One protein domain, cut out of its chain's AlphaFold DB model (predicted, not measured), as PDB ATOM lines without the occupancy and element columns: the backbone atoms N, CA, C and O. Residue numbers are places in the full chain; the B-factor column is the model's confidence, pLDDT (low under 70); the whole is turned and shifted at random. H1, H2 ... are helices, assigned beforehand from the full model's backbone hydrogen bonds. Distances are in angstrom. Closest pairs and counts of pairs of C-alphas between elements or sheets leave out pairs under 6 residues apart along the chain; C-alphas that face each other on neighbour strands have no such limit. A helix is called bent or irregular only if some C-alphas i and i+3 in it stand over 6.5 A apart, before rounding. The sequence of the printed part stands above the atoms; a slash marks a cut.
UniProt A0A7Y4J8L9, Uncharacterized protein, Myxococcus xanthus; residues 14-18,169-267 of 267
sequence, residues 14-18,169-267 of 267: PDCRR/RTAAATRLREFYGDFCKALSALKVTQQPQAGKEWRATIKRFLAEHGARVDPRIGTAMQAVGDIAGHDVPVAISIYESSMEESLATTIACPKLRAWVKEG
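This is residues 14 to 18 and 169 to 267 of the 267 residues of an uncharacterized protein of Myxococcus xanthus (UniProt A0A7Y4J8L9). Four helices, H2 to H5, make a rather loose up-and-down bundle, each running against the one before it and touching the next, with H2 and H5 closing the ring. The short helix H6 packs on residues 184 to 188 of H2 and residues 236 to 240 of H5, and the small piece H1 lies detached outside the bundle. The printed part has 104 residues with six named helices, H1 to H6 in chain order, and no named strand; its class is all helix. The whole is compact, with a radius of gyration of the C-alphas of 13.1 A, and spans 38 by 28 by 26 A.

H1, residues 14 to 18, touches no helix. H2, residues 169 to 188, touches H3, residues 197 to 216, with residues 183 to 187 alone; this hairpin has a steep tilt of 39 degrees, and its closest C-alphas, of Leu 187 and Thr 205, are 6.8 A apart. H3 forms a second hairpin with H4, residues 219 to 232, at a shallow tilt of 6 degrees; the closest C-alphas, of Arg 203 and Gly 229, are 4.3 A apart. H4 and H5, residues 236 to 251, form a third hairpin at a shallow tilt of 33 degrees, only just short of steep; the closest C-alphas, of Ala 232 and Ala 239, are 5.1 A apart. H5 touches H2 with residues 247 to 251 alone, opposite ways at a shallow tilt of 20 degrees; the closest C-alphas, of Ala 173 and Leu 251, are 6.7 A apart. H2 and H4 are apart. H6, residues 258 to 265, touches H2, with the closest C-alphas, of Ser 188 and Lys 259, 5.1 A apart. H6 also touches H5 at a steep tilt of 45 degrees, with the closest C-alphas, of Pro 237 and Val 264, 6.2 A apart. Every O i to N i+4 pair is within hydrogen-bond range in H1, H2, H4, H5 and H6; in H3 14 of 16 are.

H1 begins at C-alpha 14 (18.902, 4.387, -0.820). H2 begins at C-alpha 169 (5.901, 16.693, 25.679) and is 28.4 A long. H3 is 28.7 A long, with a kink of 43 degrees near residue 210, and is irregular: C-alphas 212 and 215 are 7.7 A apart. H4 measures 19.8 A and H5 22.3 A. H6 ends at C-alpha 265 (-6.760, 11.005, -7.343).

The two C-alphas farthest apart, of Arg 169 and Pro 196, are 39.2 A apart. Residues 19 to 168 are not printed, and C-alphas 18 and 169 are 26.1 A apart across the cut. Of the links that are printed whole, H3 to H4 and H4 to H5 are tight, H2 to H3 and H5 to H6 short. The mean pLDDT of the printed part is 80.2; residues 14 to 18, 195, 217 to 220 and 265 to 267 are under 70.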
ATOM      1  N   PRO A  14      18.711   2.942  -0.984       36.12
ATOM      2  CA  PRO A  14      18.902   4.387  -0.820       36.12
ATOM      3  C   PRO A  14      17.674   5.140  -0.276       36.12
ATOM      4  O   PRO A  14      17.843   6.157   0.401       36.12
ATOM      5  N   ASP A  15      16.459   4.642  -0.519       38.34
ATOM      6  CA  ASP A  15      15.200   5.271  -0.091       38.34
ATOM      7  C   ASP A  15      14.942   5.046   1.407       38.34
ATOM      8  O   ASP A  15      14.501   5.954   2.112       38.34
ATOM      9  N   CYS A  16      15.360   3.895   1.942       39.28
ATOM     10  CA  CYS A  16      15.342   3.610   3.381       39.28
ATOM     11  C   CYS A  16      16.305   4.502   4.187       39.28
ATOM     12  O   CYS A  16      16.004   4.863   5.323       39.28
ATOM     13  N   ARG A  17      17.448   4.909   3.611       39.94
ATOM     14  CA  ARG A  17      18.390   5.842   4.267       39.94
ATOM     15  C   ARG A  17      17.936   7.303   4.207       39.94
ATOM     16  O   ARG A  17      18.297   8.080   5.082       39.94
ATOM     17  N   ARG A  18      17.122   7.676   3.214       41.59
ATOM     18  CA  ARG A  18      16.506   9.012   3.111       41.59
ATOM     19  C   ARG A  18      15.281   9.157   4.019       41.59
ATOM     20  O   ARG A  18      15.046  10.242   4.540       41.59
ATOM     21  N   ARG A 169       6.195  17.661  26.749       82.19
ATOM     22  CA  ARG A 169       5.901  16.693  25.679       82.19
ATOM     23  C   ARG A 169       4.628  17.062  24.931       82.19
ATOM     24  O   ARG A 169       4.615  17.088  23.703       82.19
ATOM     25  N   THR A 170       3.579  17.411  25.673       83.62
ATOM     26  CA  THR A 170       2.312  17.878  25.099       83.62
ATOM     27  C   THR A 170       2.525  19.140  24.266       83.62
ATOM     28  O   THR A 170       2.072  19.209  23.126       83.62
ATOM     29  N   ALA A 171       3.279  20.115  24.781       83.44
ATOM     30  CA  ALA A 171       3.601  21.331  24.045       83.44
ATOM     31  C   ALA A 171       4.416  21.047  22.771       83.44
ATOM     32  O   ALA A 171       4.148  21.642  21.730       83.44
ATOM     33  N   ALA A 172       5.383  20.124  22.815       80.38
ATOM     34  CA  ALA A 172       6.154  19.714  21.642       80.38
ATOM     35  C   ALA A 172       5.263  19.081  20.559       80.38
ATOM     36  O   ALA A 172       5.337  19.491  19.399       80.38
ATOM     37  N   ALA A 173       4.369  18.167  20.943       82.69
ATOM     38  CA  ALA A 173       3.412  17.554  20.026       82.69
ATOM     39  C   ALA A 173       2.432  18.579  19.423       82.69
ATOM     40  O   ALA A 173       2.131  18.516  18.231       82.69
ATOM     41  N   THR A 174       1.959  19.549  20.213       85.56
ATOM     42  CA  THR A 174       1.090  20.633  19.723       85.56
ATOM     43  C   THR A 174       1.791  21.489  18.677       85.56
ATOM     44  O   THR A 174       1.248  21.670  17.592       85.56
ATOM     45  N   ARG A 175       3.023  21.935  18.939       82.56
ATOM     46  CA  ARG A 175       3.801  22.739  17.982       82.56
ATOM     47  C   ARG A 175       4.052  22.014  16.667       82.56
ATOM     48  O   ARG A 175       3.998  22.610  15.598       82.56
ATOM     49  N   LEU A 176       4.329  20.717  16.740       80.44
ATOM     50  CA  LEU A 176       4.536  19.912  15.546       80.44
ATOM     51  C   LEU A 176       3.240  19.729  14.748       80.44
ATOM     52  O   LEU A 176       3.246  19.810  13.523       80.44
ATOM     53  N   ARG A 177       2.109  19.551  15.440       87.00
ATOM     54  CA  ARG A 177       0.783  19.537  14.812       87.00
ATOM     55  C   ARG A 177       0.460  20.874  14.141       87.00
ATOM     56  O   ARG A 177      -0.075  20.870  13.036       87.00
ATOM     57  N   GLU A 178       0.795  21.996  14.775       86.94
ATOM     58  CA  GLU A 178       0.651  23.338  14.194       86.94
ATOM     59  C   GLU A 178       1.508  23.493  12.937       86.94
ATOM     60  O   GLU A 178       0.984  23.889  11.902       86.94
ATOM     61  N   PHE A 179       2.778  23.084  12.981       85.44
ATOM     62  CA  PHE A 179       3.685  23.131  11.834       85.44
ATOM     63  C   PHE A 179       3.141  22.370  10.615       85.44
ATOM     64  O   PHE A 179       3.025  22.936   9.527       85.44
ATOM     65  N   TYR A 180       2.757  21.103  10.798       86.62
ATOM     66  CA  TYR A 180       2.164  20.299   9.726       86.62
ATOM     67  C   TYR A 180       0.816  20.872   9.258       86.62
ATOM     68  O   TYR A 180       0.506  20.859   8.063       86.62
ATOM     69  N   GLY A 181       0.014  21.400  10.186       89.62
ATOM     70  CA  GLY A 181      -1.257  22.050   9.884       89.62
ATOM     71  C   GLY A 181      -1.081  23.302   9.025       89.62
ATOM     72  O   GLY A 181      -1.779  23.463   8.025       89.62
ATOM     73  N   ASP A 182      -0.131  24.163   9.369       89.25
ATOM     74  CA  ASP A 182       0.152  25.400   8.646       89.25
ATOM     75  C   ASP A 182       0.765  25.130   7.274       89.25
ATOM     76  O   ASP A 182       0.339  25.731   6.283       89.25
ATOM     77  N   PHE A 183       1.670  24.154   7.169       89.31
ATOM     78  CA  PHE A 183       2.182  23.732   5.869       89.31
ATOM     79  C   PHE A 183       1.066  23.163   4.978       89.31
ATOM     80  O   PHE A 183       0.953  23.520   3.802       89.31
ATOM     81  N   CYS A 184       0.164  22.353   5.538       90.19
ATOM     82  CA  CYS A 184      -0.989  21.861   4.793       90.19
ATOM     83  C   CYS A 184      -1.955  22.982   4.362       90.19
ATOM     84  O   CYS A 184      -2.478  22.947   3.241       90.19
ATOM     85  N   LYS A 185      -2.185  24.001   5.202       90.81
ATOM     86  CA  LYS A 185      -2.958  25.194   4.808       90.81
ATOM     87  C   LYS A 185      -2.292  25.905   3.630       90.81
ATOM     88  O   LYS A 185      -2.980  26.252   2.671       90.81
ATOM     89  N   ALA A 186      -0.966  26.060   3.663       90.69
ATOM     90  CA  ALA A 186      -0.204  26.683   2.584       90.69
ATOM     91  C   ALA A 186      -0.337  25.915   1.257       90.69
ATOM     92  O   ALA A 186      -0.538  26.532   0.211       90.69
ATOM     93  N   LEU A 187      -0.297  24.579   1.295       90.00
ATOM     94  CA  LEU A 187      -0.560  23.738   0.122       90.00
ATOM     95  C   LEU A 187      -2.018  23.847  -0.347       90.00
ATOM     96  O   LEU A 187      -2.289  23.939  -1.543       90.00
ATOM     97  N   SER A 188      -2.971  23.871   0.583       88.19
ATOM     98  CA  SER A 188      -4.406  23.926   0.269       88.19
ATOM     99  C   SER A 188      -4.845  25.247  -0.361       88.19
ATOM    100  O   SER A 188      -5.833  25.266  -1.091       88.19
ATOM    101  N   ALA A 189      -4.089  26.329  -0.160       88.56
ATOM    102  CA  ALA A 189      -4.307  27.604  -0.837       88.56
ATOM    103  C   ALA A 189      -3.949  27.576  -2.339       88.56
ATOM    104  O   ALA A 189      -4.332  28.480  -3.087       88.56
ATOM    105  N   LEU A 190      -3.222  26.555  -2.808       87.44
ATOM    106  CA  LEU A 190      -2.843  26.427  -4.214       87.44
ATOM    107  C   LEU A 190      -4.057  26.071  -5.077       87.44
ATOM    108  O   LEU A 190      -4.812  25.143  -4.779       87.44
ATOM    109  N   LYS A 191      -4.203  26.738  -6.225       84.31
ATOM    110  CA  LYS A 191      -5.278  26.453  -7.196       84.31
ATOM    111  C   LYS A 191      -4.964  25.296  -8.152       84.31
ATOM    112  O   LYS A 191      -5.842  24.851  -8.876       84.31
ATOM    113  N   VAL A 192      -3.738  24.780  -8.141       81.56
ATOM    114  CA  VAL A 192      -3.270  23.757  -9.091       81.56
ATOM    115  C   VAL A 192      -3.785  22.373  -8.720       81.56
ATOM    116  O   VAL A 192      -3.567  21.940  -7.593       81.56
ATOM    117  N   THR A 193      -4.451  21.666  -9.628       72.00
ATOM    118  CA  THR A 193      -4.956  20.300  -9.378       72.00
ATOM    119  C   THR A 193      -4.191  19.224 -10.153       72.00
ATOM    120  O   THR A 193      -4.081  18.109  -9.667       72.00
ATOM    121  N   GLN A 194      -3.541  19.578 -11.264       75.62
ATOM    122  CA  GLN A 194      -2.946  18.607 -12.187       75.62
ATOM    123  C   GLN A 194      -1.415  18.479 -12.074       75.62
ATOM    124  O   GLN A 194      -0.693  19.451 -11.808       75.62
ATOM    125  N   GLN A 195      -0.912  17.273 -12.355       69.81
ATOM    126  CA  GLN A 195       0.506  17.012 -12.637       69.81
ATOM    127  C   GLN A 195       0.892  17.535 -14.033       69.81
ATOM    128  O   GLN A 195       0.039  17.564 -14.917       69.81
ATOM    129  N   PRO A 196       2.152  17.951 -14.280       74.19
ATOM    130  CA  PRO A 196       3.310  18.007 -13.371       74.19
ATOM    131  C   PRO A 196       3.413  19.322 -12.572       74.19
ATOM    132  O   PRO A 196       4.360  19.527 -11.808       74.19
ATOM    133  N   GLN A 197       2.472  20.253 -12.762       84.81
ATOM    134  CA  GLN A 197       2.519  21.571 -12.122       84.81
ATOM    135  C   GLN A 197       2.407  21.467 -10.593       84.81
ATOM    136  O   GLN A 197       3.056  22.239  -9.887       84.81
ATOM    137  N   ALA A 198       1.661  20.485 -10.077       85.75
ATOM    138  CA  ALA A 198       1.549  20.205  -8.646       85.75
ATOM    139  C   ALA A 198       2.918  20.046  -7.954       85.75
ATOM    140  O   ALA A 198       3.162  20.682  -6.927       85.75
ATOM    141  N   GLY A 199       3.840  19.281  -8.547       88.56
ATOM    142  CA  GLY A 199       5.189  19.086  -8.009       88.56
ATOM    143  C   GLY A 199       6.011  20.376  -7.926       88.56
ATOM    144  O   GLY A 199       6.657  20.662  -6.914       88.56
ATOM    145  N   LYS A 200       5.933  21.216  -8.967       90.00
ATOM    146  CA  LYS A 200       6.605  22.528  -8.997       90.00
ATOM    147  C   LYS A 200       6.056  23.475  -7.931       90.00
ATOM    148  O   LYS A 200       6.837  24.116  -7.226       90.00
ATOM    149  N   GLU A 201       4.733  23.543  -7.794       90.94
ATOM    150  CA  GLU A 201       4.075  24.395  -6.796       90.94
ATOM    151  C   GLU A 201       4.339  23.928  -5.366       90.94
ATOM    152  O   GLU A 201       4.529  24.758  -4.473       90.94
ATOM    153  N   TRP A 202       4.405  22.617  -5.129       91.06
ATOM    154  CA  TRP A 202       4.805  22.086  -3.831       91.06
ATOM    155  C   TRP A 202       6.218  22.552  -3.485       91.06
ATOM    156  O   TRP A 202       6.422  23.189  -2.448       91.06
ATOM    157  N   ARG A 203       7.194  22.327  -4.373       91.00
ATOM    158  CA  ARG A 203       8.582  22.758  -4.152       91.00
ATOM    159  C   ARG A 203       8.682  24.262  -3.885       91.00
ATOM    160  O   ARG A 203       9.410  24.683  -2.986       91.00
ATOM    161  N   ALA A 204       7.937  25.077  -4.632       92.19
ATOM    162  CA  ALA A 204       7.863  26.520  -4.408       92.19
ATOM    163  C   ALA A 204       7.234  26.868  -3.046       92.19
ATOM    164  O   ALA A 204       7.731  27.747  -2.342       92.19
ATOM    165  N   THR A 205       6.190  26.143  -2.641       93.00
ATOM    166  CA  THR A 205       5.522  26.323  -1.346       93.00
ATOM    167  C   THR A 205       6.444  25.982  -0.186       93.00
ATOM    168  O   THR A 205       6.485  26.749   0.767       93.00
ATOM    169  N   ILE A 206       7.244  24.914  -0.274       90.50
ATOM    170  CA  ILE A 206       8.272  24.603   0.735       90.50
ATOM    171  C   ILE A 206       9.270  25.749   0.854       90.50
ATOM    172  O   ILE A 206       9.564  26.187   1.963       90.50
ATOM    173  N   LYS A 207       9.773  26.270  -0.272       90.88
ATOM    174  CA  LYS A 207      10.723  27.391  -0.255       90.88
ATOM    175  C   LYS A 207      10.131  28.626   0.422       90.88
ATOM    176  O   LYS A 207      10.791  29.212   1.274       90.88
ATOM    177  N   ARG A 208       8.891  28.995   0.081       92.25
ATOM    178  CA  ARG A 208       8.183  30.119   0.714       92.25
ATOM    179  C   ARG A 208       7.953  29.866   2.203       92.25
ATOM    180  O   ARG A 208       8.292  30.710   3.022       92.25
ATOM    181  N   PHE A 209       7.452  28.686   2.550       89.94
ATOM    182  CA  PHE A 209       7.161  28.314   3.928       89.94
ATOM    183  C   PHE A 209       8.422  28.339   4.800       89.94
ATOM    184  O   PHE A 209       8.407  28.891   5.894       89.94
ATOM    185  N   LEU A 210       9.548  27.825   4.302       86.06
ATOM    186  CA  LEU A 210      10.832  27.909   5.000       86.06
ATOM    187  C   LEU A 210      11.393  29.335   5.045       86.06
ATOM    188  O   LEU A 210      12.062  29.678   6.009       86.06
ATOM    189  N   ALA A 211      11.123  30.189   4.058       89.00
ATOM    190  CA  ALA A 211      11.513  31.596   4.139       89.00
ATOM    191  C   ALA A 211      10.724  32.352   5.228       89.00
ATOM    192  O   ALA A 211      11.293  33.175   5.939       89.00
ATOM    193  N   GLU A 212       9.434  32.047   5.385       88.44
ATOM    194  CA  GLU A 212       8.536  32.700   6.349       88.44
ATOM    195  C   GLU A 212       8.691  32.146   7.774       88.44
ATOM    196  O   GLU A 212       8.674  32.897   8.751       88.44
ATOM    197  N   HIS A 213       8.868  30.831   7.904       81.62
ATOM    198  CA  HIS A 213       8.854  30.128   9.188       81.62
ATOM    199  C   HIS A 213      10.218  29.558   9.591       81.62
ATOM    200  O   HIS A 213      10.409  29.216  10.757       81.62
ATOM    201  N   GLY A 214      11.187  29.485   8.674       72.38
ATOM    202  CA  GLY A 214      12.434  28.733   8.851       72.38
ATOM    203  C   GLY A 214      13.325  29.210   9.991       72.38
ATOM    204  O   GLY A 214      14.031  28.398  10.572       72.38
ATOM    205  N   ALA A 215      13.244  30.483  10.390       77.38
ATOM    206  CA  ALA A 215      13.972  30.991  11.559       77.38
ATOM    207  C   ALA A 215      13.564  30.297  12.873       77.38
ATOM    208  O   ALA A 215      14.326  30.286  13.835       77.38
ATOM    209  N   ARG A 216      12.354  29.730  12.917       70.00
ATOM    210  CA  ARG A 216      11.825  28.966  14.053       70.00
ATOM    211  C   ARG A 216      11.963  27.459  13.852       70.00
ATOM    212  O   ARG A 216      11.550  26.700  14.710       70.00
ATOM    213  N   VAL A 217      12.502  27.019  12.718       67.56
ATOM    214  CA  VAL A 217      12.578  25.611  12.335       67.56
ATOM    215  C   VAL A 217      14.012  25.135  12.503       67.56
ATOM    216  O   VAL A 217      14.955  25.833  12.136       67.56
ATOM    217  N   ASP A 218      14.194  23.934  13.050       68.12
ATOM    218  CA  ASP A 218      15.518  23.314  13.083       68.12
ATOM    219  C   ASP A 218      16.070  23.212  11.652       68.12
ATOM    220  O   ASP A 218      15.364  22.714  10.769       68.12
ATOM    221  N   PRO A 219      17.315  23.648  11.392       69.81
ATOM    222  CA  PRO A 219      17.887  23.617  10.050       69.81
ATOM    223  C   PRO A 219      17.776  22.252   9.355       69.81
ATOM    224  O   PRO A 219      17.605  22.201   8.139       69.81
ATOM    225  N   ARG A 220      17.808  21.142  10.109       68.62
ATOM    226  CA  ARG A 220      17.659  19.783   9.562       68.62
ATOM    227  C   ARG A 220      16.247  19.507   9.057       68.62
ATOM    228  O   ARG A 220      16.102  18.880   8.013       68.62
ATOM    229  N   ILE A 221      15.225  20.023   9.741       71.12
ATOM    230  CA  ILE A 221      13.836  19.979   9.260       71.12
ATOM    231  C   ILE A 221      13.729  20.777   7.958       71.12
ATOM    232  O   ILE A 221      13.112  20.311   7.003       71.12
ATOM    233  N   GLY A 222      14.391  21.936   7.882       74.81
ATOM    234  CA  GLY A 222      14.499  22.709   6.644       74.81
ATOM    235  C   GLY A 222      15.083  21.892   5.488       74.81
ATOM    236  O   GLY A 222      14.480  21.827   4.417       74.81
ATOM    237  N   THR A 223      16.206  21.208   5.716       76.62
ATOM    238  CA  THR A 223      16.833  20.316   4.725       76.62
ATOM    239  C   THR A 223      15.923  19.149   4.334       76.62
ATOM    240  O   THR A 223      15.783  18.855   3.148       76.62
ATOM    241  N   ALA A 224      15.263  18.503   5.300       75.44
ATOM    242  CA  ALA A 224      14.345  17.394   5.040       75.44
ATOM    243  C   ALA A 224      13.142  17.842   4.197       75.44
ATOM    244  O   ALA A 224      12.806  17.200   3.202       75.44
ATOM    245  N   MET A 225      12.538  18.989   4.526       83.19
ATOM    246  CA  MET A 225      11.467  19.569   3.718       83.19
ATOM    247  C   MET A 225      11.941  19.877   2.300       83.19
ATOM    248  O   MET A 225      11.233  19.565   1.350       83.19
ATOM    249  N   GLN A 226      13.131  20.460   2.130       84.81
ATOM    250  CA  GLN A 226      13.686  20.714   0.798       84.81
ATOM    251  C   GLN A 226      13.845  19.419  -0.005       84.81
ATOM    252  O   GLN A 226      13.424  19.384  -1.159       84.81
ATOM    253  N   ALA A 227      14.349  18.349   0.614       82.69
ATOM    254  CA  ALA A 227      14.473  17.041  -0.025       82.69
ATOM    255  C   ALA A 227      13.110  16.469  -0.452       82.69
ATOM    256  O   ALA A 227      12.973  15.992  -1.578       82.69
ATOM    257  N   VAL A 228      12.079  16.580   0.392       85.12
ATOM    258  CA  VAL A 228      10.699  16.203   0.026       85.12
ATOM    259  C   VAL A 228      10.192  17.046  -1.145       85.12
ATOM    260  O   VAL A 228       9.562  16.518  -2.055       85.12
ATOM    261  N   GLY A 229      10.495  18.345  -1.170       85.50
ATOM    262  CA  GLY A 229      10.140  19.229  -2.283       85.50
ATOM    263  C   GLY A 229      10.856  18.890  -3.588       85.50
ATOM    264  O   GLY A 229      10.279  19.040  -4.663       85.50
ATOM    265  N   ASP A 230      12.100  18.427  -3.507       86.00
ATOM    266  CA  ASP A 230      12.850  17.946  -4.662       86.00
ATOM    267  C   ASP A 230      12.241  16.644  -5.199       86.00
ATOM    268  O   ASP A 230      12.007  16.552  -6.402       86.00
ATOM    269  N   ILE A 231      11.876  15.700  -4.321       85.69
ATOM    270  CA  ILE A 231      11.135  14.483  -4.697       85.69
ATOM    271  C   ILE A 231       9.799  14.856  -5.336       85.69
ATOM    272  O   ILE A 231       9.503  14.376  -6.424       85.69
ATOM    273  N   ALA A 232       9.035  15.775  -4.739       85.19
ATOM    274  CA  ALA A 232       7.755  16.225  -5.285       85.19
ATOM    275  C   ALA A 232       7.892  16.810  -6.700       85.19
ATOM    276  O   ALA A 232       6.964  16.711  -7.496       85.19
ATOM    277  N   GLY A 233       9.048  17.386  -7.047       82.62
ATOM    278  CA  GLY A 233       9.334  17.868  -8.399       82.62
ATOM    279  C   GLY A 233       9.384  16.772  -9.473       82.62
ATOM    280  O   GLY A 233       9.310  17.100 -10.658       82.62
ATOM    281  N   HIS A 234       9.499  15.504  -9.072       83.38
ATOM    282  CA  HIS A 234       9.645  14.346  -9.955       83.38
ATOM    283  C   HIS A 234       8.574  13.268  -9.721       83.38
ATOM    284  O   HIS A 234       8.103  12.671 -10.684       83.38
ATOM    285  N   ASP A 235       8.179  13.043  -8.466       85.12
ATOM    286  CA  ASP A 235       7.246  12.007  -8.028       85.12
ATOM    287  C   ASP A 235       6.414  12.513  -6.834       85.12
ATOM    288  O   ASP A 235       6.803  12.435  -5.664       85.12
ATOM    289  N   VAL A 236       5.256  13.102  -7.143       85.88
ATOM    290  CA  VAL A 236       4.339  13.635  -6.127       85.88
ATOM    291  C   VAL A 236       3.740  12.532  -5.245       85.88
ATOM    292  O   VAL A 236       3.742  12.729  -4.032       85.88
ATOM    293  N   PRO A 237       3.257  11.385  -5.768       85.56
ATOM    294  CA  PRO A 237       2.778  10.292  -4.920       85.56
ATOM    295  C   PRO A 237       3.798   9.834  -3.870       85.56
ATOM    296  O   PRO A 237       3.440   9.685  -2.699       85.56
ATOM    297  N   VAL A 238       5.072   9.679  -4.246       84.69
ATOM    298  CA  VAL A 238       6.131   9.311  -3.292       84.69
ATOM    299  C   VAL A 238       6.363  10.417  -2.263       84.69
ATOM    300  O   VAL A 238       6.456  10.125  -1.072       84.69
ATOM    301  N   ALA A 239       6.392  11.688  -2.675       85.19
ATOM    302  CA  ALA A 239       6.528  12.804  -1.737       85.19
ATOM    303  C   ALA A 239       5.365  12.884  -0.726       85.19
ATOM    304  O   ALA A 239       5.597  13.186   0.446       85.19
ATOM    305  N   ILE A 240       4.132  12.584  -1.155       86.00
ATOM    306  CA  ILE A 240       2.953  12.498  -0.274       86.00
ATOM    307  C   ILE A 240       3.125  11.376   0.731       86.00
ATOM    308  O   ILE A 240       2.981  11.630   1.921       86.00
ATOM    309  N   SER A 241       3.477  10.180   0.262       83.75
ATOM    310  CA  SER A 241       3.711   9.026   1.130       83.75
ATOM    311  C   SER A 241       4.749   9.349   2.207       83.75
ATOM    312  O   SER A 241       4.486   9.172   3.391       83.75
ATOM    313  N   ILE A 242       5.879   9.953   1.822       82.12
ATOM    314  CA  ILE A 242       6.929  10.364   2.764       82.12
ATOM    315  C   ILE A 242       6.404  11.378   3.790       82.12
ATOM    316  O   ILE A 242       6.676  11.242   4.980       82.12
ATOM    317  N   TYR A 243       5.659  12.393   3.349       83.50
ATOM    318  CA  TYR A 243       5.105  13.420   4.235       83.50
ATOM    319  C   TYR A 243       4.020  12.870   5.181       83.50
ATOM    320  O   TYR A 243       3.937  13.272   6.339       83.50
ATOM    321  N   GLU A 244       3.184  11.941   4.719       83.94
ATOM    322  CA  GLU A 244       2.166  11.295   5.553       83.94
ATOM    323  C   GLU A 244       2.790  10.326   6.561       83.94
ATOM    324  O   GLU A 244       2.474  10.418   7.749       83.94
ATOM    325  N   SER A 245       3.737   9.486   6.131       80.75
ATOM    326  CA  SER A 245       4.506   8.619   7.030       80.75
ATOM    327  C   SER A 245       5.267   9.425   8.074       80.75
ATOM    328  O   SER A 245       5.270   9.045   9.243       80.75
ATOM    329  N   SER A 246       5.825  10.585   7.702       78.56
ATOM    330  CA  SER A 246       6.478  11.451   8.680       78.56
ATOM    331  C   SER A 246       5.497  11.885   9.763       78.56
ATOM    332  O   SER A 246       5.824  11.781  10.939       78.56
ATOM    333  N   MET A 247       4.276  12.313   9.420       80.81
ATOM    334  CA  MET A 247       3.260  12.679  10.416       80.81
ATOM    335  C   MET A 247       2.903  11.508  11.343       80.81
ATOM    336  O   MET A 247       2.821  11.704  12.558       80.81
ATOM    337  N   GLU A 248       2.742  10.297  10.806       79.12
ATOM    338  CA  GLU A 248       2.446   9.097  11.601       79.12
ATOM    339  C   GLU A 248       3.577   8.751  12.570       79.12
ATOM    340  O   GLU A 248       3.329   8.601  13.767       79.12
ATOM    341  N   GLU A 249       4.816   8.720  12.086       77.50
ATOM    342  CA  GLU A 249       6.015   8.477  12.897       77.50
ATOM    343  C   GLU A 249       6.187   9.536  13.998       77.50
ATOM    344  O   GLU A 249       6.644   9.242  15.102       77.50
ATOM    345  N   SER A 250       5.765  10.771  13.714       76.12
ATOM    346  CA  SER A 250       5.966  11.929  14.585       76.12
ATOM    347  C   SER A 250       4.888  12.152  15.640       76.12
ATOM    348  O   SER A 250       5.166  12.659  16.728       76.12
ATOM    349  N   LEU A 251       3.632  11.892  15.276       80.00
ATOM    350  CA  LEU A 251       2.446  12.286  16.040       80.00
ATOM    351  C   LEU A 251       1.478  11.125  16.278       80.00
ATOM    352  O   LEU A 251       0.455  11.340  16.934       80.00
ATOM    353  N   ALA A 252       1.764   9.931  15.746       83.19
ATOM    354  CA  ALA A 252       0.853   8.786  15.726       83.19
ATOM    355  C   ALA A 252      -0.502   9.099  15.062       83.19
ATOM    356  O   ALA A 252      -1.528   8.493  15.367       83.19
ATOM    357  N   THR A 253      -0.533  10.106  14.187       84.69
ATOM    358  CA  THR A 253      -1.736  10.538  13.477       84.69
ATOM    359  C   THR A 253      -1.356  11.324  12.230       84.69
ATOM    360  O   THR A 253      -0.346  12.024  12.217       84.69
ATOM    361  N   THR A 254      -2.195  11.256  11.198       83.75
ATOM    362  CA  THR A 254      -2.075  12.091  10.002       83.75
ATOM    363  C   THR A 254      -3.014  13.284  10.081       83.75
ATOM    364  O   THR A 254      -4.192  13.170  10.429       83.75
ATOM    365  N   ILE A 255      -2.508  14.459   9.712       84.88
ATOM    366  CA  ILE A 255      -3.360  15.627   9.493       84.88
ATOM    367  C   ILE A 255      -3.879  15.533   8.066       84.88
ATOM    368  O   ILE A 255      -3.108  15.541   7.106       84.88
ATOM    369  N   ALA A 256      -5.198  15.431   7.920       84.12
ATOM    370  CA  ALA A 256      -5.817  15.349   6.610       84.12
ATOM    371  C   ALA A 256      -5.479  16.601   5.793       84.12
ATOM    372  O   ALA A 256      -5.891  17.703   6.155       84.12
ATOM    373  N   CYS A 257      -4.775  16.411   4.673       86.94
ATOM    374  CA  CYS A 257      -4.474  17.487   3.745       86.94
ATOM    375  C   CYS A 257      -5.273  17.342   2.446       86.94
ATOM    376  O   CYS A 257      -4.894  16.545   1.582       86.94
ATOM    377  N   PRO A 258      -6.390  18.085   2.276       83.62
ATOM    378  CA  PRO A 258      -7.279  17.919   1.126       83.62
ATOM    379  C   PRO A 258      -6.556  18.051  -0.215       83.62
ATOM    380  O   PRO A 258      -6.862  17.316  -1.152       83.62
ATOM    381  N   LYS A 259      -5.563  18.947  -0.288       87.12
ATOM    382  CA  LYS A 259      -4.784  19.177  -1.504       87.12
ATOM    383  C   LYS A 259      -3.978  17.960  -1.939       87.12
ATOM    384  O   LYS A 259      -4.035  17.585  -3.105       87.12
ATOM    385  N   LEU A 260      -3.280  17.327  -0.997       84.56
ATOM    386  CA  LEU A 260      -2.471  16.143  -1.277       84.56
ATOM    387  C   LEU A 260      -3.354  14.994  -1.769       84.56
ATOM    388  O   LEU A 260      -3.069  14.389  -2.796       84.56
ATOM    389  N   ARG A 261      -4.508  14.779  -1.122       78.88
ATOM    390  CA  ARG A 261      -5.485  13.767  -1.552       78.88
ATOM    391  C   ARG A 261      -6.024  14.011  -2.962       78.88
ATOM    392  O   ARG A 261      -6.273  13.048  -3.680       78.88
ATOM    393  N   ALA A 262      -6.230  15.270  -3.353       80.12
ATOM    394  CA  ALA A 262      -6.664  15.606  -4.709       80.12
ATOM    395  C   ALA A 262      -5.589  15.247  -5.747       80.12
ATOM    396  O   ALA A 262      -5.905  14.633  -6.760       80.12
ATOM    397  N   TRP A 263      -4.317  15.534  -5.457       80.94
ATOM    398  CA  TRP A 263      -3.199  15.224  -6.355       80.94
ATOM    399  C   TRP A 263      -2.929  13.728  -6.547       80.94
ATOM    400  O   TRP A 263      -2.380  13.362  -7.580       80.94
ATOM    401  N   VAL A 264      -3.324  12.873  -5.597       73.81
ATOM    402  CA  VAL A 264      -3.259  11.404  -5.755       73.81
ATOM    403  C   VAL A 264      -4.393  10.874  -6.635       73.81
ATOM    404  O   VAL A 264      -4.195   9.915  -7.366       73.81
ATOM    405  N   LYS A 265      -5.590  11.475  -6.577       61.41
ATOM    406  CA  LYS A 265      -6.760  11.005  -7.343       61.41
ATOM    407  C   LYS A 265      -6.705  11.336  -8.835       61.41
ATOM    408  O   LYS A 265      -7.438  10.723  -9.603       61.41
ATOM    409  N   GLU A 266      -5.910  12.331  -9.217       53.75
ATOM    410  CA  GLU A 266      -5.783  12.812 -10.601       53.75
ATOM    411  C   GLU A 266      -4.541  12.252 -11.328       53.75
ATOM    412  O   GLU A 266      -4.296  12.637 -12.472       53.75
ATOM    413  N   GLY A 267      -3.751  11.392 -10.668       45.69
ATOM    414  CA  GLY A 267      -2.525  10.776 -11.196       45.69
ATOM    415  C   GLY A 267      -2.694   9.333 -11.656       45.69
ATOM    416  O   GLY A 267      -3.651   8.668 -11.205       45.69
TER     417      GLY A 267